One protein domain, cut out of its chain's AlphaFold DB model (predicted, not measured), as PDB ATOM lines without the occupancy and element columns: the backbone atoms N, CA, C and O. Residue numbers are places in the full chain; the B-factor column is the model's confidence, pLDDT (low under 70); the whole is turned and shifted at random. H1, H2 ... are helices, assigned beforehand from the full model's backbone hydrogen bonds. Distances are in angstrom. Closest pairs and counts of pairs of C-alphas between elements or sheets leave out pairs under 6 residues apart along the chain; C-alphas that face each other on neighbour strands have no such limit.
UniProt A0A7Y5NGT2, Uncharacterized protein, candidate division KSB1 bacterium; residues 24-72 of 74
ATOM      1  N   ARG A  24      39.291  46.339  -4.070       91.88
ATOM      2  CA  ARG A  24      39.860  47.660  -4.390       91.88
ATOM      3  C   ARG A  24      40.474  47.671  -5.785       91.88
ATOM      4  O   ARG A  24      40.228  48.624  -6.524       91.88
ATOM      5  N   TYR A  25      41.203  46.620  -6.160       89.75
ATOM      6  CA  TYR A  25      41.718  46.452  -7.521       89.75
ATOM      7  C   TYR A  25      40.580  46.418  -8.544       89.75
ATOM      8  O   TYR A  25      40.627  47.140  -9.540       89.75
ATOM      9  N   GLU A  26      39.508  45.679  -8.256       92.38
ATOM     10  CA  GLU A  26      38.359  45.592  -9.156       92.38
ATOM     11  C   GLU A  26      37.696  46.947  -9.400       92.38
ATOM     12  O   GLU A  26      37.405  47.306 -10.542       92.38
ATOM     13  N   ARG A  27      37.511  47.743  -8.340       92.56
ATOM     14  CA  ARG A  27      36.971  49.106  -8.453       92.56
ATOM     15  C   ARG A  27      37.928  50.051  -9.175       92.56
ATOM     16  O   ARG A  27      37.476  50.848  -9.991       92.56
ATOM     17  N   LYS A  28      39.231  49.975  -8.880       89.56
ATOM     18  CA  LYS A  28      40.265  50.838  -9.475       89.56
ATOM     19  C   LYS A  28      40.359  50.641 -10.985       89.56
ATOM     20  O   LYS A  28      40.489  51.618 -11.718       89.56
ATOM     21  N   TYR A  29      40.277  49.393 -11.436       87.31
ATOM     22  CA  TYR A  29      40.444  49.026 -12.841       87.31
ATOM     23  C   TYR A  29      39.128  48.786 -13.585       87.31
ATOM     24  O   TYR A  29      39.153  48.575 -14.797       87.31
ATOM     25  N   GLY A  30      37.988  48.828 -12.887       91.44
ATOM     26  CA  GLY A  30      36.670  48.572 -13.468       91.44
ATOM     27  C   GLY A  30      36.548  47.170 -14.071       91.44
ATOM     28  O   GLY A  30      35.874  46.997 -15.081       91.44
ATOM     29  N   MET A  31      37.247  46.190 -13.498       90.31
ATOM     30  CA  MET A  31      37.375  44.830 -14.025       90.31
ATOM     31  C   MET A  31      37.365  43.843 -12.871       90.31
ATOM     32  O   MET A  31      38.063  44.055 -11.889       90.31
ATOM     33  N   THR A  32      36.631  42.742 -12.990       92.25
ATOM     34  CA  THR A  32      36.639  41.718 -11.942       92.25
ATOM     35  C   THR A  32      37.973  40.973 -11.889       92.25
ATOM     36  O   THR A  32      38.660  40.780 -12.894       92.25
ATOM     37  N   SER A  33      38.310  40.450 -10.716       90.06
ATOM     38  CA  SER A  33      39.466  39.584 -10.475       90.06
ATOM     39  C   SER A  33      39.479  38.353 -11.382       90.06
ATOM     40  O   SER A  33      40.535  37.872 -11.798       90.06
ATOM     41  N   LYS A  34      38.287  37.845 -11.719       90.06
ATOM     42  CA  LYS A  34      38.117  36.740 -12.662       90.06
ATOM     43  C   LYS A  34      38.513  37.158 -14.076       90.06
ATOM     44  O   LYS A  34      39.322  36.471 -14.694       90.06
ATOM     45  N   GLU A  35      37.980  38.275 -14.565       90.88
ATOM     46  CA  GLU A  35      38.315  38.809 -15.891       90.88
ATOM     47  C   GLU A  35      39.809  39.121 -16.004       90.88
ATOM     48  O   GLU A  35      40.445  38.738 -16.986       90.88
ATOM     49  N   PHE A  36      40.391  39.734 -14.971       89.50
ATOM     50  CA  PHE A  36      41.828  39.980 -14.899       89.50
ATOM     51  C   PHE A  36      42.629  38.670 -14.974       89.50
ATOM     52  O   PHE A  36      43.534  38.545 -15.801       89.50
ATOM     53  N   SER A  37      42.257  37.651 -14.188       88.62
ATOM     54  CA  SER A  37      42.924  36.343 -14.221       88.62
ATOM     55  C   SER A  37      42.820  35.655 -15.585       88.62
ATOM     56  O   SER A  37      43.765  34.976 -15.991       88.62
ATOM     57  N   GLU A  38      41.691  35.780 -16.283       89.38
ATOM     58  CA  GLU A  38      41.499  35.200 -17.614       89.38
ATOM     59  C   GLU A  38      42.372  35.892 -18.664       89.38
ATOM     60  O   GLU A  38      43.033  35.206 -19.446       89.38
ATOM     61  N   LYS A  39      42.438  37.229 -18.643       86.44
ATOM     62  CA  LYS A  39      43.314  38.011 -19.529       86.44
ATOM     63  C   LYS A  39      44.788  37.697 -19.291       86.44
ATOM     64  O   LYS A  39      45.513  37.404 -20.241       86.44
ATOM     65  N   TRP A  40      45.202  37.641 -18.024       84.94
ATOM     66  CA  TRP A  40      46.565  37.269 -17.645       84.94
ATOM     67  C   TRP A  40      46.954  35.885 -18.181       84.94
ATOM     68  O   TRP A  40      48.004  35.725 -18.799       84.94
ATOM     69  N   LYS A  41      46.079  34.881 -18.024       85.19
ATOM     70  CA  LYS A  41      46.309  33.512 -18.529       85.19
ATOM     71  C   LYS A  41      46.417  33.430 -20.049       85.19
ATOM     72  O   LYS A  41      47.097  32.544 -20.558       85.19
ATOM     73  N   ARG A  42      45.740  34.321 -20.772       87.06
ATOM     74  CA  ARG A  42      45.813  34.408 -22.238       87.06
ATOM     75  C   ARG A  42      47.067  35.130 -22.730       87.06
ATOM     76  O   ARG A  42      47.275  35.201 -23.937       87.06
ATOM     77  N   GLY A  43      47.896  35.652 -21.823       79.75
ATOM     78  CA  GLY A  43      49.040  36.484 -22.179       79.75
ATOM     79  C   GLY A  43      48.622  37.837 -22.756       79.75
ATOM     80  O   GLY A  43      49.429  38.496 -23.405       79.75
ATOM     81  N   GLU A  44      47.368  38.256 -22.541       78.94
ATOM     82  CA  GLU A  44      46.939  39.612 -22.859       78.94
ATOM     83  C   GLU A  44      47.613  40.538 -21.842       78.94
ATOM     84  O   GLU A  44      47.194  40.617 -20.684       78.94
ATOM     85  N   THR A  45      48.711  41.186 -22.247       62.41
ATOM     86  CA  THR A  45      49.500  42.046 -21.362       62.41
ATOM     87  C   THR A  45      48.665  43.249 -20.949       62.41
ATOM     88  O   THR A  45      48.548  44.239 -21.672       62.41
ATOM     89  N   TYR A  46      48.067  43.166 -19.767       63.66
ATOM     90  CA  TYR A  46      47.449  44.313 -19.133       63.66
ATOM     91  C   TYR A  46      48.571  45.094 -18.447       63.66
ATOM     92  O   TYR A  46      49.026  44.721 -17.367       63.66
ATOM     93  N   PHE A  47      49.075  46.134 -19.117       60.94
ATOM     94  CA  PHE A  47      50.101  47.030 -18.576       60.94
ATOM     95  C   PHE A  47      49.499  47.918 -17.482       60.94
ATOM     96  O   PHE A  47      49.298  49.117 -17.654       60.94
ATOM     97  N   VAL A  48      49.188  47.304 -16.347       65.50
ATOM     98  CA  VAL A  48      48.960  47.994 -15.084       65.50
ATOM     99  C   VAL A  48      50.172  47.707 -14.214       65.50
ATOM    100  O   VAL A  48      50.607  46.557 -14.108       65.50
ATOM    101  N   SER A  49      50.762  48.753 -13.638       74.75
ATOM    102  CA  SER A  49      51.994  48.654 -12.842       74.75
ATOM    103  C   SER A  49      51.864  47.690 -11.659       74.75
ATOM    104  O   SER A  49      52.861  47.143 -11.212       74.75
ATOM    105  N   GLU A  50      50.636  47.447 -11.203       82.12
ATOM    106  CA  GLU A  50      50.297  46.597 -10.056       82.12
ATOM    107  C   GLU A  50      49.773  45.204 -10.479       82.12
ATOM    108  O   GLU A  50      49.140  44.495  -9.702       82.12
ATOM    109  N   SER A  51      49.971  44.796 -11.740       81.94
ATOM    110  CA  SER A  51      49.479  43.501 -12.251       81.94
ATOM    111  C   SER A  51      50.079  42.306 -11.505       81.94
ATOM    112  O   SER A  51      49.380  41.331 -11.240       81.94
ATOM    113  N   VAL A  52      51.354  42.399 -11.123       84.62
ATOM    114  CA  VAL A  52      52.038  41.378 -10.317       84.62
ATOM    115  C   VAL A  52      51.414  41.271  -8.924       84.62
ATOM    116  O   VAL A  52      51.142  40.161  -8.469       84.62
ATOM    117  N   ASP A  53      51.103  42.403  -8.291       86.81
ATOM    118  CA  ASP A  53      50.476  42.447  -6.964       86.81
ATOM    119  C   ASP A  53      49.062  41.861  -6.998       86.81
ATOM    120  O   ASP A  53      48.690  41.057  -6.141       86.81
ATOM    121  N   TRP A  54      48.283  42.188  -8.036       88.75
ATOM    122  CA  TRP A  54      46.944  41.627  -8.216       88.75
ATOM    123  C   TRP A  54      46.998  40.103  -8.406       88.75
ATOM    124  O   TRP A  54      46.211  39.378  -7.798       88.75
ATOM    125  N   ILE A  55      47.960  39.581  -9.175       88.81
ATOM    126  CA  ILE A  55      48.170  38.128  -9.283       88.81
ATOM    127  C   ILE A  55      48.575  37.519  -7.937       88.81
ATOM    128  O   ILE A  55      48.022  36.484  -7.565       88.81
ATOM    129  N   GLY A  56      49.468  38.162  -7.183       88.81
ATOM    130  CA  GLY A  56      49.858  37.712  -5.845       88.81
ATOM    131  C   GLY A  56      48.660  37.570  -4.903       88.81
ATOM    132  O   GLY A  56      48.495  36.534  -4.259       88.81
ATOM    133  N   LEU A  57      47.761  38.557  -4.898       89.69
ATOM    134  CA  LEU A  57      46.522  38.520  -4.116       89.69
ATOM    135  C   LEU A  57      45.575  37.395  -4.558       89.69
ATOM    136  O   LEU A  57      44.933  36.766  -3.719       89.69
ATOM    137  N   LEU A  58      45.493  37.099  -5.859       89.25
ATOM    138  CA  LEU A  58      44.674  35.991  -6.363       89.25
ATOM    139  C   LEU A  58      45.208  34.625  -5.936       89.25
ATOM    140  O   LEU A  58      44.420  33.736  -5.609       89.25
ATOM    141  N   GLU A  59      46.525  34.444  -5.946       88.81
ATOM    142  CA  GLU A  59      47.143  33.207  -5.470       88.81
ATOM    143  C   GLU A  59      46.990  33.063  -3.949       88.81
ATOM    144  O   GLU A  59      46.601  31.992  -3.480       88.81
ATOM    145  N   ALA A  60      47.159  34.148  -3.181       87.94
ATOM    146  CA  ALA A  60      46.895  34.159  -1.740       87.94
ATOM    147  C   ALA A  60      45.433  33.801  -1.424       87.94
ATOM    148  O   ALA A  60      45.169  32.942  -0.582       87.94
ATOM    149  N   TYR A  61      44.475  34.377  -2.158       88.19
ATOM    150  CA  TYR A  61      43.052  34.059  -2.024       88.19
ATOM    151  C   TYR A  61      42.777  32.566  -2.236       88.19
ATOM    152  O   TYR A  61      42.056  31.943  -1.456       88.19
ATOM    153  N   ARG A  62      43.369  31.970  -3.279       86.50
ATOM    154  CA  ARG A  62      43.226  30.536  -3.574       86.50
ATOM    155  C   ARG A  62      43.844  29.667  -2.489       86.50
ATOM    156  O   ARG A  62      43.230  28.672  -2.114       86.50
ATOM    157  N   ALA A  63      45.024  30.031  -1.993       84.62
ATOM    158  CA  ALA A  63      45.697  29.301  -0.928       84.62
ATOM    159  C   ALA A  63      44.864  29.314   0.361       84.62
ATOM    160  O   ALA A  63      44.560  28.252   0.899       84.62
ATOM    161  N   LEU A  64      44.409  30.487   0.805       82.44
ATOM    162  CA  LEU A  64      43.612  30.642   2.026       82.44
ATOM    163  C   LEU A  64      42.258  29.929   1.924       82.44
ATOM    164  O   LEU A  64      41.874  29.202   2.837       82.44
ATOM    165  N   ASN A  65      41.565  30.061   0.789       79.38
ATOM    166  CA  ASN A  65      40.284  29.390   0.560       79.38
ATOM    167  C   ASN A  65      40.443  27.859   0.413       79.38
ATOM    168  O   ASN A  65      39.599  27.083   0.860       79.38
ATOM    169  N   GLY A  66      41.559  27.402  -0.164       67.81
ATOM    170  CA  GLY A  66      41.922  25.984  -0.228       67.81
ATOM    171  C   GLY A  66      42.253  25.388   1.145       67.81
ATOM    172  O   GLY A  66      41.842  24.267   1.443       67.81
ATOM    173  N   VAL A  67      42.927  26.148   2.015       56.53
ATOM    174  CA  VAL A  67      43.223  25.752   3.404       56.53
ATOM    175  C   VAL A  67      41.943  25.648   4.239       56.53
ATOM    176  O   VAL A  67      41.796  24.685   4.995       56.53
ATOM    177  N   SER A  68      40.974  26.554   4.060       51.94
ATOM    178  CA  SER A  68      39.666  26.477   4.736       51.94
ATOM    179  C   SER A  68      38.894  25.189   4.417       51.94
ATOM    180  O   SER A  68      38.168  24.683   5.270       51.94
ATOM    181  N   HIS A  69      39.086  24.604   3.231       46.41
ATOM    182  CA  HIS A  69      38.460  23.331   2.854       46.41
ATOM    183  C   HIS A  69      39.167  22.085   3.415       46.41
ATOM    184  O   HIS A  69      38.542  21.027   3.517       46.41
ATOM    185  N   GLN A  70      40.441  22.187   3.806       41.72
ATOM    186  CA  GLN A  70      41.221  21.054   4.319       41.72
ATOM    187  C   GLN A  70      40.924  20.757   5.804       41.72
ATOM    188  O   GLN A  70      41.074  19.617   6.237       41.72
ATOM    189  N   GLN A  71      40.459  21.742   6.586       42.06
ATOM    190  CA  GLN A  71      40.197  21.568   8.026       42.06
ATOM    191  C   GLN A  71      38.898  20.805   8.363       42.06
ATOM    192  O   GLN A  71      38.705  20.432   9.514       42.06
ATOM    193  N   SER A  72      38.041  20.493   7.382       47.44
ATOM    194  CA  SER A  72      36.805  19.708   7.589       47.44
ATOM    195  C   SER A  72      36.975  18.188   7.425       47.44
ATOM    196  O   SER A  72      35.986  17.461   7.331       47.44
TER     197      SER A  72
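What this domain is: This is residues 24 to 72 of the 74 residues of an uncharacterized protein of candidate division KSB1 bacterium (UniProt A0A7Y5NGT2). One long helix, H3, runs out from a small head as a single arm. The head holds two short helices, H1 and H2, grouped loosely with the first part of H3 and with the loop that joins H2 to H3, while residues 59 to 72, of which 59 to 70 belong to H3, stick out free. The printed part has 49 residues with three named helices, in the order H1, H2, H3, and no named strand; the class is all helix. The whole is loose, with a radius of gyration of the C-alphas of 12.4 A, and elongated, spanning 39 by 22 by 15 A.

How they stand to each other: H1, residues 24 to 29, is followed by H2, residues 33 to 41, after a tight link of 3 residues. The two are close but not clearly touching, and their closest C-alphas, those of Glu 26 and Ser 33, are 6.2 A apart. They run the same way at a steep tilt of 60 degrees. A short link of 9 residues leads from H2 to H3, residues 51 to 70. H2 and H3 are close but not clearly touching, and their closest C-alphas, those of Ser 37 and Ile 55, are 7.4 A apart. They run opposite ways at a steep tilt of 68 degrees, only just short of about perpendicular. H1 and H3 are also close but not clearly touching, with the C-alphas of Tyr 25 and Trp 54 the closest at 7.1 A. They run opposite ways at a steep tilt of 39 degrees. In H1, H2 and H3 every O i to N i+4 pair of the backbone is within hydrogen-bond range.

Where its parts are: H1 begins at C-alpha 24, at (39.860, 47.660, -4.390), and measures 8.6 A from first to last C-alpha. H2 begins at C-alpha 33, at (39.466, 39.584, -10.475), and measures 12.2 A. H3, the longest helix with 20 residues, measures 29.1 A from C-alpha 51, at (49.479, 43.501, -12.251), to C-alpha 70, at (41.221, 21.054, 4.319).

The domain as a whole: The two C-alphas farthest apart, those of Phe 47 and Ser 72, are 40.1 A from each other. Without the stretch that stands free, the body has 35 residues and spans 23 by 16 by 16 A, with a radius of gyration of 8.7 A. The printed part has no cut, and neither link is long. The mean pLDDT of the printed part is 80.0; residues 45 to 48 and residues 66 to 72 are under 70.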